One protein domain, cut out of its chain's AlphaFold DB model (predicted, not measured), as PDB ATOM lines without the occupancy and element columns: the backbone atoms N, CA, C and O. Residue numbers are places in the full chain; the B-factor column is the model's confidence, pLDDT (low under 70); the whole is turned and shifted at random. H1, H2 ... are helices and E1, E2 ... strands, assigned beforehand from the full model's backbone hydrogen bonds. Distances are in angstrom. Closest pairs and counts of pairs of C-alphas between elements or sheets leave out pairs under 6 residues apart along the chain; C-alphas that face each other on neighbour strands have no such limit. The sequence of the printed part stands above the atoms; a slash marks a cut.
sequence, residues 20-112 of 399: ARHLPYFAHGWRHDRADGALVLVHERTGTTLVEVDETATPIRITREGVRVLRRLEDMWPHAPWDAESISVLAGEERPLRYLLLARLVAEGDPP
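AT A GLANCE: This is residues 20 to 112 of the 399 residues of an uncharacterized protein of Nonomuraea soli (UniProt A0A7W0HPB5). A small sheet of three strands has helix H1 packed over one face, along its edge strand E1, while the opposite face bears no named helix. Helix H3 runs the same way as H1 with a gap between the two, and the short helix H2, on the far side of H1 from the sheet, slants between them in the chain. Residues 20 to 25 stick out at the start of the printed part. The printed part has 93 residues, with three named strands followed by three named helices, in the order E1, E2, E3, H1, H2, H3; the sheet's order is E1, E2, E3, antiparallel throughout, and the class is mixed, helices and strands. The whole is compact, with a radius of gyration of the C-alphas of 12.9 A, and spans 34 by 25 by 23 A.

HOW THE PARTS SIT: E1, residues 30 to 35, and E2, residues 38 to 43, form an antiparallel hairpin at 142 degrees between their directions; N 33 and O 40 are within hydrogen-bond range at 2.8 A. E2 and E3, residues 49 to 51, form a second antiparallel hairpin at 147 degrees, with N 41 and O 50 at 2.8 A. The three strands make a meander, each strand the antiparallel neighbour of the one before. H1, residues 64 to 76, is on the sheet at a height of 8.4 A. It lies over E1 and runs along the strands, at 5 degrees to E1 on the local plane; the closest C-alphas of the two are those of Asp 33 and Val 67, 6.3 A apart. H2, residues 84 to 90, touches H1 at a steep tilt of 66 degrees, opposite ways; the closest C-alphas are those of Val 69 and Ser 86, 6.0 A apart, and H1 touches H2 with residues 65 to 69 alone. H3, residues 95 to 108, is close to H2 but not clearly touching, the closest C-alphas being those of Leu 90 and Arg 98 at 6.7 A. H3 touches no helix, but H1 and H3 are near each other, with 6 pairs of C-alphas within 10 A. H2 and H3 are apart from the three strands. In H2 and H3 every O i to N i+4 pair is within hydrogen-bond range, in H1 8 of 9.

IN THESE COORDINATES: E1 begins at C-alpha 30, (1.960, -31.603, -46.691), and is 14.7 A long; E2 is 15.9 A and E3 6.8 A. H1 begins at C-alpha 64, (-9.805, -31.573, -32.839), and is 18.8 A long. H2 is 10.0 A long, and H3, 20.1 A, ends at C-alpha 108, (-0.478, -15.437, -49.262).

THE WHOLE: The C-alphas farthest apart, those of Thr 46 and Ala 84, are 35.4 A apart. The printed part has no cut. The link from E3 to H1, residues 52 to 63, is long. The mean pLDDT of the printed part is 87.1, and residues 20 to 22 are under 70.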
ATOM      1  N   ALA A  20      11.697 -23.274 -41.631       66.19
ATOM      2  CA  ALA A  20      11.898 -24.415 -42.507       66.19
ATOM      3  C   ALA A  20      10.798 -24.545 -43.569       66.19
ATOM      4  O   ALA A  20      11.048 -25.149 -44.610       66.19
ATOM      5  N   ARG A  21       9.618 -23.942 -43.368       65.56
ATOM      6  CA  ARG A  21       8.499 -23.981 -44.324       65.56
ATOM      7  C   ARG A  21       8.817 -23.292 -45.648       65.56
ATOM      8  O   ARG A  21       8.221 -23.631 -46.665       65.56
ATOM      9  N   HIS A  22       9.794 -22.388 -45.672       67.88
ATOM     10  CA  HIS A  22      10.271 -21.770 -46.912       67.88
ATOM     11  C   HIS A  22      11.241 -22.663 -47.705       67.88
ATOM     12  O   HIS A  22      11.644 -22.306 -48.815       67.88
ATOM     13  N   LEU A  23      11.638 -23.826 -47.174       77.25
ATOM     14  CA  LEU A  23      12.483 -24.767 -47.905       77.25
ATOM     15  C   LEU A  23      11.673 -25.480 -49.003       77.25
ATOM     16  O   LEU A  23      10.533 -25.882 -48.758       77.25
ATOM     17  N   PRO A  24      12.275 -25.775 -50.176       81.50
ATOM     18  CA  PRO A  24      11.591 -26.473 -51.274       81.50
ATOM     19  C   PRO A  24      10.930 -27.803 -50.880       81.50
ATOM     20  O   PRO A  24       9.974 -28.237 -51.515       81.50
ATOM     21  N   TYR A  25      11.428 -28.453 -49.824       81.19
ATOM     22  CA  TYR A  25      10.880 -29.697 -49.284       81.19
ATOM     23  C   TYR A  25       9.433 -29.566 -48.774       81.19
ATOM     24  O   TYR A  25       8.680 -30.537 -48.821       81.19
ATOM     25  N   PHE A  26       9.033 -28.376 -48.321       81.12
ATOM     26  CA  PHE A  26       7.698 -28.106 -47.781       81.12
ATOM     27  C   PHE A  26       6.725 -27.524 -48.808       81.12
ATOM     28  O   PHE A  26       5.574 -27.267 -48.476       81.12
ATOM     29  N   ALA A  27       7.149 -27.362 -50.066       78.81
ATOM     30  CA  ALA A  27       6.325 -26.724 -51.088       78.81
ATOM     31  C   ALA A  27       5.022 -27.490 -51.382       78.81
ATOM     32  O   ALA A  27       3.993 -26.869 -51.645       78.81
ATOM     33  N   HIS A  28       5.049 -28.830 -51.355       83.06
ATOM     34  CA  HIS A  28       3.921 -29.672 -51.766       83.06
ATOM     35  C   HIS A  28       3.802 -30.954 -50.939       83.06
ATOM     36  O   HIS A  28       4.792 -31.469 -50.423       83.06
ATOM     37  N   GLY A  29       2.588 -31.513 -50.897       87.94
ATOM     38  CA  GLY A  29       2.319 -32.834 -50.325       87.94
ATOM     39  C   GLY A  29       2.246 -32.864 -48.803       87.94
ATOM     40  O   GLY A  29       2.329 -33.948 -48.238       87.94
ATOM     41  N   TRP A  30       2.103 -31.715 -48.141       89.06
ATOM     42  CA  TRP A  30       1.960 -31.603 -46.691       89.06
ATOM     43  C   TRP A  30       0.552 -31.154 -46.323       89.06
ATOM     44  O   TRP A  30       0.010 -30.247 -46.946       89.06
ATOM     45  N   ARG A  31      -0.011 -31.767 -45.280       89.88
ATOM     46  CA  ARG A  31      -1.298 -31.371 -44.693       89.88
ATOM     47  C   ARG A  31      -1.197 -31.285 -43.178       89.88
ATOM     48  O   ARG A  31      -0.493 -32.094 -42.569       89.88
ATOM     49  N   HIS A  32      -1.954 -30.385 -42.559       90.25
ATOM     50  CA  HIS A  32      -2.016 -30.337 -41.103       90.25
ATOM     51  C   HIS A  32      -2.868 -31.474 -40.514       90.25
ATOM     52  O   HIS A  32      -3.925 -31.867 -41.032       90.25
ATOM     53  N   ASP A  33      -2.413 -32.021 -39.394       91.44
ATOM     54  CA  ASP A  33      -3.101 -33.015 -38.575       91.44
ATOM     55  C   ASP A  33      -2.852 -32.756 -37.084       91.44
ATOM     56  O   ASP A  33      -2.178 -31.803 -36.693       91.44
ATOM     57  N   ARG A  34      -3.411 -33.626 -36.244       93.25
ATOM     58  CA  ARG A  34      -3.153 -33.658 -34.810       93.25
ATOM     59  C   ARG A  34      -2.511 -34.980 -34.414       93.25
ATOM     60  O   ARG A  34      -3.080 -36.039 -34.673       93.25
ATOM     61  N   ALA A  35      -1.411 -34.909 -33.672       91.38
ATOM     62  CA  ALA A  35      -0.809 -36.050 -32.983       91.38
ATOM     63  C   ALA A  35      -0.533 -35.668 -31.525       91.38
ATOM     64  O   ALA A  35       0.009 -34.602 -31.260       91.38
ATOM     65  N   ASP A  36      -0.988 -36.482 -30.570       89.75
ATOM     66  CA  ASP A  36      -0.801 -36.260 -29.123       89.75
ATOM     67  C   ASP A  36      -1.206 -34.864 -28.602       89.75
ATOM     68  O   ASP A  36      -0.717 -34.384 -27.584       89.75
ATOM     69  N   GLY A  37      -2.152 -34.200 -29.280       89.38
ATOM     70  CA  GLY A  37      -2.580 -32.843 -28.913       89.38
ATOM     71  C   GLY A  37      -1.777 -31.715 -29.552       89.38
ATOM     72  O   GLY A  37      -2.201 -30.571 -29.433       89.38
ATOM     73  N   ALA A  38      -0.688 -32.028 -30.250       93.50
ATOM     74  CA  ALA A  38       0.110 -31.074 -31.001       93.50
ATOM     75  C   ALA A  38      -0.347 -30.979 -32.461       93.50
ATOM     76  O   ALA A  38      -0.860 -31.947 -33.038       93.50
ATOM     77  N   LEU A  39      -0.136 -29.803 -33.044       93.25
ATOM     78  CA  LEU A  39      -0.229 -29.575 -34.474       93.25
ATOM     79  C   LEU A  39       0.950 -30.263 -35.165       93.25
ATOM     80  O   LEU A  39       2.102 -30.125 -34.748       93.25
ATOM     81  N   VAL A  40       0.656 -31.007 -36.224       91.69
ATOM     82  CA  VAL A  40       1.680 -31.674 -37.025       91.69
ATOM     83  C   VAL A  40       1.436 -31.475 -38.512       91.69
ATOM     84  O   VAL A  40       0.291 -31.420 -38.955       91.69
ATOM     85  N   LEU A  41       2.514 -31.440 -39.285       91.12
ATOM     86  CA  LEU A  41       2.499 -31.586 -40.734       91.12
ATOM     87  C   LEU A  41       2.697 -33.060 -41.086       91.12
ATOM     88  O   LEU A  41       3.659 -33.686 -40.642       91.12
ATOM     89  N   VAL A  42       1.803 -33.616 -41.900       91.69
ATOM     90  CA  VAL A  42       1.879 -34.996 -42.391       91.69
ATOM     91  C   VAL A  42       2.078 -34.974 -43.899       91.69
ATOM     92  O   VAL A  42       1.243 -34.435 -44.625       91.69
ATOM     93  N   HIS A  43       3.161 -35.581 -44.378       92.88
ATOM     94  CA  HIS A  43       3.408 -35.710 -45.805       92.88
ATOM     95  C   HIS A  43       2.546 -36.833 -46.397       92.88
ATOM     96  O   HIS A  43       2.675 -38.001 -46.022       92.88
ATOM     97  N   GLU A  44       1.680 -36.495 -47.347       91.50
ATOM     98  CA  GLU A  44       0.593 -37.347 -47.841       91.50
ATOM     99  C   GLU A  44       1.078 -38.668 -48.440       91.50
ATOM    100  O   GLU A  44       0.439 -39.705 -48.269       91.50
ATOM    101  N   ARG A  45       2.230 -38.655 -49.119       92.62
ATOM    102  CA  ARG A  45       2.765 -39.843 -49.802       92.62
ATOM    103  C   ARG A  45       3.615 -40.733 -48.899       92.62
ATOM    104  O   ARG A  45       3.644 -41.944 -49.093       92.62
ATOM    105  N   THR A  46       4.375 -40.142 -47.980       91.81
ATOM    106  CA  THR A  46       5.380 -40.876 -47.182       91.81
ATOM    107  C   THR A  46       4.905 -41.173 -45.768       91.81
ATOM    108  O   THR A  46       5.524 -41.989 -45.091       91.81
ATOM    109  N   GLY A  47       3.846 -40.505 -45.303       90.12
ATOM    110  CA  GLY A  47       3.405 -40.565 -43.912       90.12
ATOM    111  C   GLY A  47       4.387 -39.911 -42.937       90.12
ATOM    112  O   GLY A  47       4.276 -40.129 -41.736       90.12
ATOM    113  N   THR A  48       5.367 -39.145 -43.431       90.75
ATOM    114  CA  THR A  48       6.317 -38.424 -42.577       90.75
ATOM    115  C   THR A  48       5.567 -37.378 -41.768       90.75
ATOM    116  O   THR A  48       4.876 -36.548 -42.352       90.75
ATOM    117  N   THR A  49       5.737 -37.402 -40.450       88.94
ATOM    118  CA  THR A  49       5.089 -36.465 -39.530       88.94
ATOM    119  C   THR A  49       6.131 -35.550 -38.905       88.94
ATOM    120  O   THR A  49       7.142 -36.032 -38.393       88.94
ATOM    121  N   LEU A  50       5.877 -34.246 -38.932       90.12
ATOM    122  CA  LEU A  50       6.709 -33.217 -38.315       90.12
ATOM    123  C   LEU A  50       5.862 -32.384 -37.360       90.12
ATOM    124  O   LEU A  50       4.729 -32.043 -37.681       90.12
ATOM    125  N   VAL A  51       6.398 -32.088 -36.178       88.81
ATOM    126  CA  VAL A  51       5.703 -31.287 -35.163       88.81
ATOM    127  C   VAL A  51       5.915 -29.809 -35.452       88.81
ATOM    128  O   VAL A  51       7.051 -29.375 -35.626       88.81
ATOM    129  N   GLU A  52       4.820 -29.054 -35.476       87.88
ATOM    130  CA  GLU A  52       4.851 -27.594 -35.534       87.88
ATOM    131  C   GLU A  52       5.152 -27.047 -34.133       87.88
ATOM    132  O   GLU A  52       4.526 -27.441 -33.140       87.88
ATOM    133  N   VAL A  53       6.133 -26.152 -34.048       87.06
ATOM    134  CA  VAL A  53       6.622 -25.579 -32.790       87.06
ATOM    135  C   VAL A  53       6.540 -24.059 -32.819       87.06
ATOM    136  O   VAL A  53       6.607 -23.443 -33.880       87.06
ATOM    137  N   ASP A  54       6.374 -23.458 -31.645       83.31
ATOM    138  CA  ASP A  54       6.404 -22.008 -31.471       83.31
ATOM    139  C   ASP A  54       7.840 -21.450 -31.467       83.31
ATOM    140  O   ASP A  54       8.822 -22.180 -31.637       83.31
ATOM    141  N   GLU A  55       7.982 -20.142 -31.240       74.62
ATOM    142  CA  GLU A  55       9.285 -19.471 -31.221       74.62
ATOM    143  C   GLU A  55      10.223 -19.950 -30.098       74.62
ATOM    144  O   GLU A  55      11.422 -19.687 -30.134       74.62
ATOM    145  N   THR A  56       9.688 -20.647 -29.094       79.25
ATOM    146  CA  THR A  56      10.444 -21.236 -27.980       79.25
ATOM    147  C   THR A  56      10.707 -22.727 -28.175       79.25
ATOM    148  O   THR A  56      11.130 -23.404 -27.238       79.25
ATOM    149  N   ALA A  57      10.448 -23.240 -29.381       82.62
ATOM    150  CA  ALA A  57      10.516 -24.655 -29.724       82.62
ATOM    151  C   ALA A  57       9.544 -25.545 -28.936       82.62
ATOM    152  O   ALA A  57       9.762 -26.752 -28.790       82.62
ATOM    153  N   THR A  58       8.452 -24.964 -28.439       87.75
ATOM    154  CA  THR A  58       7.398 -25.708 -27.754       87.75
ATOM    155  C   THR A  58       6.363 -26.180 -28.778       87.75
ATOM    156  O   THR A  58       5.936 -25.379 -29.609       87.75
ATOM    157  N   PRO A  59       5.915 -27.451 -28.743       90.38
ATOM    158  CA  PRO A  59       4.860 -27.931 -29.631       90.38
ATOM    159  C   PRO A  59       3.593 -27.079 -29.535       90.38
ATOM    160  O   PRO A  59       3.056 -26.886 -28.441       90.38
ATOM    161  N   ILE A  60       3.088 -26.622 -30.680       92.06
ATOM    162  CA  ILE A  60       1.846 -25.848 -30.746       92.06
ATOM    163  C   ILE A  60       0.681 -26.791 -30.462       92.06
ATOM    164  O   ILE A  60       0.464 -27.749 -31.209       92.06
ATOM    165  N   ARG A  61      -0.093 -26.548 -29.398       94.56
ATOM    166  CA  ARG A  61      -1.264 -27.389 -29.122       94.56
ATOM    167  C   ARG A  61      -2.444 -26.985 -29.985       94.56
ATOM    168  O   ARG A  61      -2.651 -25.808 -30.274       94.56
ATOM    169  N   ILE A  62      -3.247 -27.979 -30.350       95.00
ATOM    170  CA  ILE A  62      -4.461 -27.766 -31.131       95.00
ATOM    171  C   ILE A  62      -5.573 -28.744 -30.745       95.00
ATOM    172  O   ILE A  62      -5.349 -29.938 -30.491       95.00
ATOM    173  N   THR A  63      -6.811 -28.250 -30.707       95.81
ATOM    174  CA  THR A  63      -7.982 -29.110 -30.500       95.81
ATOM    175  C   THR A  63      -8.355 -29.899 -31.766       95.81
ATOM    176  O   THR A  63      -7.765 -29.751 -32.836       95.81
ATOM    177  N   ARG A  64      -9.316 -30.832 -31.657       94.69
ATOM    178  CA  ARG A  64      -9.805 -31.573 -32.839       94.69
ATOM    179  C   ARG A  64     -10.592 -30.637 -33.749       94.69
ATOM    180  O   ARG A  64     -10.504 -30.745 -34.966       94.69
ATOM    181  N   GLU A  65     -11.359 -29.747 -33.142       94.69
ATOM    182  CA  GLU A  65     -12.161 -28.720 -33.783       94.69
ATOM    183  C   GLU A  65     -11.247 -27.730 -34.519       94.69
ATOM    184  O   GLU A  65     -11.466 -27.485 -35.703       94.69
ATOM    185  N   GLY A  66     -10.157 -27.287 -33.880       93.88
ATOM    186  CA  GLY A  66      -9.130 -26.440 -34.490       93.88
ATOM    187  C   GLY A  66      -8.519 -27.042 -35.754       93.88
ATOM    188  O   GLY A  66      -8.455 -26.365 -36.776       93.88
ATOM    189  N   VAL A  67      -8.153 -28.334 -35.747       93.56
ATOM    190  CA  VAL A  67      -7.646 -29.010 -36.962       93.56
ATOM    191  C   VAL A  67      -8.695 -29.077 -38.069       93.56
ATOM    192  O   VAL A  67      -8.350 -28.907 -39.236       93.56
ATOM    193  N   ARG A  68      -9.971 -29.321 -37.740       92.50
ATOM    194  CA  ARG A  68     -11.039 -29.330 -38.757       92.50
ATOM    195  C   ARG A  68     -11.187 -27.958 -39.410       92.50
ATOM    196  O   ARG A  68     -11.308 -27.896 -40.629       92.50
ATOM    197  N   VAL A  69     -11.159 -26.889 -38.610       92.19
ATOM    198  CA  VAL A  69     -11.198 -25.514 -39.122       92.19
ATOM    199  C   VAL A  69      -9.971 -25.243 -39.985       92.19
ATOM    200  O   VAL A  69     -10.135 -24.842 -41.130       92.19
ATOM    201  N   LEU A  70      -8.765 -25.543 -39.494       90.06
ATOM    202  CA  LEU A  70      -7.520 -25.325 -40.233       90.06
ATOM    203  C   LEU A  70      -7.536 -26.022 -41.599       90.06
ATOM    204  O   LEU A  70      -7.323 -25.363 -42.606       90.06
ATOM    205  N   ARG A  71      -7.887 -27.311 -41.660       88.44
ATOM    206  CA  ARG A  71      -7.986 -28.036 -42.939       88.44
ATOM    207  C   ARG A  71      -8.978 -27.412 -43.899       88.44
ATOM    208  O   ARG A  71      -8.657 -27.207 -45.059       88.44
ATOM    209  N   ARG A  72     -10.172 -27.071 -43.410       88.50
ATOM    210  CA  ARG A  72     -11.198 -26.426 -44.236       88.50
ATOM    211  C   ARG A  72     -10.696 -25.103 -44.819       88.50
ATOM    212  O   ARG A  72     -11.057 -24.768 -45.945       88.50
ATOM    213  N   LEU A  73      -9.904 -24.352 -44.053       86.25
ATOM    214  CA  LEU A  73      -9.282 -23.118 -44.522       86.25
ATOM    215  C   LEU A  73      -8.238 -23.399 -45.599       86.25
ATOM    216  O   LEU A  73      -8.278 -22.755 -46.639       86.25
ATOM    217  N   GLU A  74      -7.354 -24.370 -45.375       83.44
ATOM    218  CA  GLU A  74      -6.305 -24.752 -46.327       83.44
ATOM    219  C   GLU A  74      -6.867 -25.291 -47.643       83.44
ATOM    220  O   GLU A  74      -6.433 -24.865 -48.710       83.44
ATOM    221  N   ASP A  75      -7.875 -26.161 -47.576       85.75
ATOM    222  CA  ASP A  75      -8.491 -26.804 -48.741       85.75
ATOM    223  C   ASP A  75      -9.182 -25.801 -49.675       85.75
ATOM    224  O   ASP A  75      -9.378 -26.072 -50.860       85.75
ATOM    225  N   MET A  76      -9.599 -24.649 -49.143       84.19
ATOM    226  CA  MET A  76     -10.399 -23.665 -49.874       84.19
ATOM    227  C   MET A  76      -9.722 -22.301 -49.993       84.19
ATOM    228  O   MET A  76     -10.332 -21.364 -50.510       84.19
ATOM    229  N   TRP A  77      -8.483 -22.160 -49.527       78.19
ATOM    230  CA  TRP A  77      -7.717 -20.923 -49.638       78.19
ATOM    231  C   TRP A  77      -7.476 -20.550 -51.117       78.19
ATOM    232  O   TRP A  77      -7.217 -21.444 -51.925       78.19
ATOM    233  N   PRO A  78      -7.564 -19.263 -51.521       74.81
ATOM    234  CA  PRO A  78      -7.835 -18.051 -50.730       74.81
ATOM    235  C   PRO A  78      -9.325 -17.720 -50.530       74.81
ATOM    236  O   PRO A  78      -9.671 -16.660 -50.015       74.81
ATOM    237  N   HIS A  79     -10.230 -18.610 -50.933       79.19
ATOM    238  CA  HIS A  79     -11.680 -18.393 -50.947       79.19
ATOM    239  C   HIS A  79     -12.415 -19.032 -49.761       79.19
ATOM    240  O   HIS A  79     -13.635 -19.211 -49.808       79.19
ATOM    241  N   ALA A  80     -11.694 -19.391 -48.700       76.19
ATOM    242  CA  ALA A  80     -12.292 -20.025 -47.540       76.19
ATOM    243  C   ALA A  80     -13.347 -19.091 -46.895       76.19
ATOM    244  O   ALA A  80     -13.042 -17.931 -46.610       76.19
ATOM    245  N   PRO A  81     -14.592 -19.552 -46.668       74.88
ATOM    246  CA  PRO A  81     -15.615 -18.798 -45.979       74.88
ATOM    247  C   PRO A  81     -15.278 -18.756 -44.492       74.88
ATOM    248  O   PRO A  81     -15.024 -19.780 -43.856       74.88
ATOM    249  N   TRP A  82     -15.331 -17.553 -43.942       80.06
ATOM    250  CA  TRP A  82     -15.067 -17.288 -42.539       80.06
ATOM    251  C   TRP A  82     -16.388 -17.075 -41.811       80.06
ATOM    252  O   TRP A  82     -16.940 -15.976 -41.792       80.06
ATOM    253  N   ASP A  83     -16.928 -18.159 -41.259       85.56
ATOM    254  CA  ASP A  83     -18.117 -18.099 -40.415       85.56
ATOM    255  C   ASP A  83     -17.752 -17.797 -38.948       85.56
ATOM    256  O   ASP A  83     -16.626 -18.009 -38.487       85.56
ATOM    257  N   ALA A  84     -18.721 -17.263 -38.200       85.81
ATOM    258  CA  ALA A  84     -18.531 -16.876 -36.801       85.81
ATOM    259  C   ALA A  84     -18.137 -18.064 -35.900       85.81
ATOM    260  O   ALA A  84     -17.442 -17.877 -34.902       85.81
ATOM    261  N   GLU A  85     -18.552 -19.281 -36.262       89.50
ATOM    262  CA  GLU A  85     -18.199 -20.508 -35.546       89.50
ATOM    263  C   GLU A  85     -16.706 -20.826 -35.693       89.50
ATOM    264  O   GLU A  85     -16.018 -21.014 -34.689       89.50
ATOM    265  N   SER A  86     -16.175 -20.794 -36.918       89.00
ATOM    266  CA  SER A  86     -14.754 -21.030 -37.199       89.00
ATOM    267  C   SER A  86     -13.863 -20.005 -36.495       89.00
ATOM    268  O   SER A  86     -12.840 -20.363 -35.910       89.00
ATOM    269  N   ILE A  87     -14.279 -18.735 -36.484       88.06
ATOM    270  CA  ILE A  87     -13.576 -17.660 -35.770       88.06
ATOM    271  C   ILE A  87     -13.572 -17.925 -34.259       88.06
ATOM    272  O   ILE A  87     -12.531 -17.788 -33.621       88.06
ATOM    273  N   SER A  88     -14.709 -18.337 -33.692       89.88
ATOM    274  CA  SER A  88     -14.828 -18.672 -32.269       89.88
ATOM    275  C   SER A  88     -13.914 -19.837 -31.873       89.88
ATOM    276  O   SER A  88     -13.214 -19.756 -30.864       89.88
ATOM    277  N   VAL A  89     -13.847 -20.887 -32.703       92.81
ATOM    278  CA  VAL A  89     -12.931 -22.020 -32.495       92.81
ATOM    279  C   VAL A  89     -11.480 -21.541 -32.486       92.81
ATOM    280  O   VAL A  89     -10.768 -21.793 -31.517       92.81
ATOM    281  N   LEU A  90     -11.048 -20.785 -33.502       91.38
ATOM    282  CA  LEU A  90      -9.677 -20.262 -33.579       91.38
ATOM    283  C   LEU A  90      -9.339 -19.317 -32.418       91.38
ATOM    284  O   LEU A  90      -8.230 -19.363 -31.887       91.38
ATOM    285  N   ALA A  91     -10.299 -18.505 -31.972       88.94
ATOM    286  CA  ALA A  91     -10.168 -17.653 -30.791       88.94
ATOM    287  C   ALA A  91     -10.100 -18.441 -29.467       88.94
ATOM    288  O   ALA A  91      -9.780 -17.855 -28.430       88.94
ATOM    289  N   GLY A  92     -10.369 -19.750 -29.477       91.44
ATOM    290  CA  GLY A  92     -10.163 -20.670 -28.356       91.44
ATOM    291  C   GLY A  92      -8.816 -21.404 -28.374       91.44
ATOM    292  O   GLY A  92      -8.381 -21.884 -27.330       91.44
ATOM    293  N   GLU A  93      -8.131 -21.464 -29.519       94.31
ATOM    294  CA  GLU A  93      -6.854 -22.184 -29.674       94.31
ATOM    295  C   GLU A  93      -5.662 -21.431 -29.061       94.31
ATOM    296  O   GLU A  93      -5.774 -20.268 -28.682       94.31
ATOM    297  N   GLU A  94      -4.483 -22.045 -28.963       91.81
ATOM    298  CA  GLU A  94      -3.311 -21.359 -28.403       91.81
ATOM    299  C   GLU A  94      -2.815 -20.199 -29.296       91.81
ATOM    300  O   GLU A  94      -2.911 -20.230 -30.523       91.81
ATOM    301  N   ARG A  95      -2.259 -19.148 -28.672       90.62
ATOM    302  CA  ARG A  95      -1.778 -17.931 -29.364       90.62
ATOM    303  C   ARG A  95      -0.788 -18.206 -30.512       90.62
ATOM    304  O   ARG A  95      -0.974 -17.573 -31.552       90.62
ATOM    305  N   PRO A  96       0.187 -19.134 -30.385       89.31
ATOM    306  CA  PRO A  96       1.095 -19.459 -31.484       89.31
ATOM    307  C   PRO A  96       0.372 -19.933 -32.747       89.31
ATOM    308  O   PRO A  96       0.711 -19.482 -33.836       89.31
ATOM    309  N   LEU A  97      -0.683 -20.749 -32.615       90.81
ATOM    310  CA  LEU A  97      -1.480 -21.196 -33.762       90.81
ATOM    311  C   LEU A  97      -2.145 -20.012 -34.471       90.81
ATOM    312  O   LEU A  97      -2.095 -19.906 -35.694       90.81
ATOM    313  N   ARG A  98      -2.771 -19.118 -33.699       91.75
ATOM    314  CA  ARG A  98      -3.477 -17.946 -34.238       91.75
ATOM    315  C   ARG A  98      -2.524 -17.015 -34.981       91.75
ATOM    316  O   ARG A  98      -2.857 -16.532 -36.061       91.75
ATOM    317  N   TYR A  99      -1.344 -16.784 -34.403       88.88
ATOM    318  CA  TYR A  99      -0.273 -16.011 -35.024       88.88
ATOM    319  C   TYR A  99       0.202 -16.655 -36.326       88.88
ATOM    320  O   TYR A  99       0.186 -15.998 -37.363       88.88
ATOM    321  N   LEU A 100       0.558 -17.942 -36.277       85.88
ATOM    322  CA  LEU A 100       1.078 -18.694 -37.415       85.88
ATOM    323  C   LEU A 100       0.093 -18.699 -38.586       85.88
ATOM    324  O   LEU A 100       0.489 -18.447 -39.724       85.88
ATOM    325  N   LEU A 101      -1.190 -18.931 -38.296       88.00
ATOM    326  CA  LEU A 101      -2.255 -18.870 -39.288       88.00
ATOM    327  C   LEU A 101      -2.321 -17.475 -39.917       88.00
ATOM    328  O   LEU A 101      -2.158 -17.352 -41.125       88.00
ATOM    329  N   LEU A 102      -2.506 -16.416 -39.123       89.38
ATOM    330  CA  LEU A 102      -2.662 -15.057 -39.656       89.38
ATOM    331  C   LEU A 102      -1.426 -14.562 -40.416       89.38
ATOM    332  O   LEU A 102      -1.582 -13.902 -41.440       89.38
ATOM    333  N   ALA A 103      -0.218 -14.886 -39.951       86.88
ATOM    334  CA  ALA A 103       1.022 -14.546 -40.645       86.88
ATOM    335  C   ALA A 103       1.046 -15.144 -42.060       86.88
ATOM    336  O   ALA A 103       1.356 -14.444 -43.022       86.88
ATOM    337  N   ARG A 104       0.633 -16.409 -42.194       83.19
ATOM    338  CA  ARG A 104       0.518 -17.083 -43.489       83.19
ATOM    339  C   ARG A 104      -0.562 -16.458 -44.371       83.19
ATOM    340  O   ARG A 104      -0.297 -16.177 -45.534       83.19
ATOM    341  N   LEU A 105      -1.751 -16.187 -43.826       84.62
ATOM    342  CA  LEU A 105      -2.837 -15.580 -44.608       84.62
ATOM    343  C   LEU A 105      -2.446 -14.204 -45.162       84.62
ATOM    344  O   LEU A 105      -2.804 -13.884 -46.288       84.62
ATOM    345  N   VAL A 106      -1.696 -13.409 -44.391       87.00
ATOM    346  CA  VAL A 106      -1.157 -12.111 -44.834       87.00
ATOM    347  C   VAL A 106      -0.055 -12.274 -45.884       87.00
ATOM    348  O   VAL A 106       0.047 -11.451 -46.787       87.00
ATOM    349  N   ALA A 107       0.775 -13.316 -45.787       83.88
ATOM    350  CA  ALA A 107       1.817 -13.583 -46.778       83.88
ATOM    351  C   ALA A 107       1.242 -14.065 -48.123       83.88
ATOM    352  O   ALA A 107       1.805 -13.770 -49.177       83.88
ATOM    353  N   GLU A 108       0.129 -14.799 -48.088       81.50
ATOM    354  CA  GLU A 108      -0.478 -15.437 -49.262       81.50
ATOM    355  C   GLU A 108      -1.678 -14.665 -49.844       81.50
ATOM    356  O   GLU A 108      -2.177 -15.033 -50.908       81.50
ATOM    357  N   GLY A 109      -2.163 -13.606 -49.184       84.62
ATOM    358  CA  GLY A 109      -3.338 -12.859 -49.635       84.62
ATOM    359  C   GLY A 109      -3.702 -11.644 -48.774       84.62
ATOM    360  O   GLY A 109      -2.866 -11.077 -48.077       84.62
ATOM    361  N   ASP A 110      -4.973 -11.236 -48.845       85.50
ATOM    362  CA  ASP A 110      -5.531 -10.096 -48.102       85.50
ATOM    363  C   ASP A 110      -6.702 -10.562 -47.213       85.50
ATOM    364  O   ASP A 110      -7.867 -10.516 -47.623       85.50
ATOM    365  N   PRO A 111      -6.415 -11.136 -46.027       86.44
ATOM    366  CA  PRO A 111      -7.446 -11.694 -45.160       86.44
ATOM    367  C   PRO A 111      -8.398 -10.601 -44.650       86.44
ATOM    368  O   PRO A 111      -7.945  -9.520 -44.264       86.44
ATOM    369  N   PRO A 112      -9.715 -10.873 -44.565       87.00
ATOM    370  CA  PRO A 112     -10.667  -9.862 -44.139       87.00
ATOM    371  C   PRO A 112     -10.412  -9.391 -42.691       87.00
ATOM    372  O   PRO A 112     -10.031 -10.193 -41.831       87.00
TER     373      PRO A 112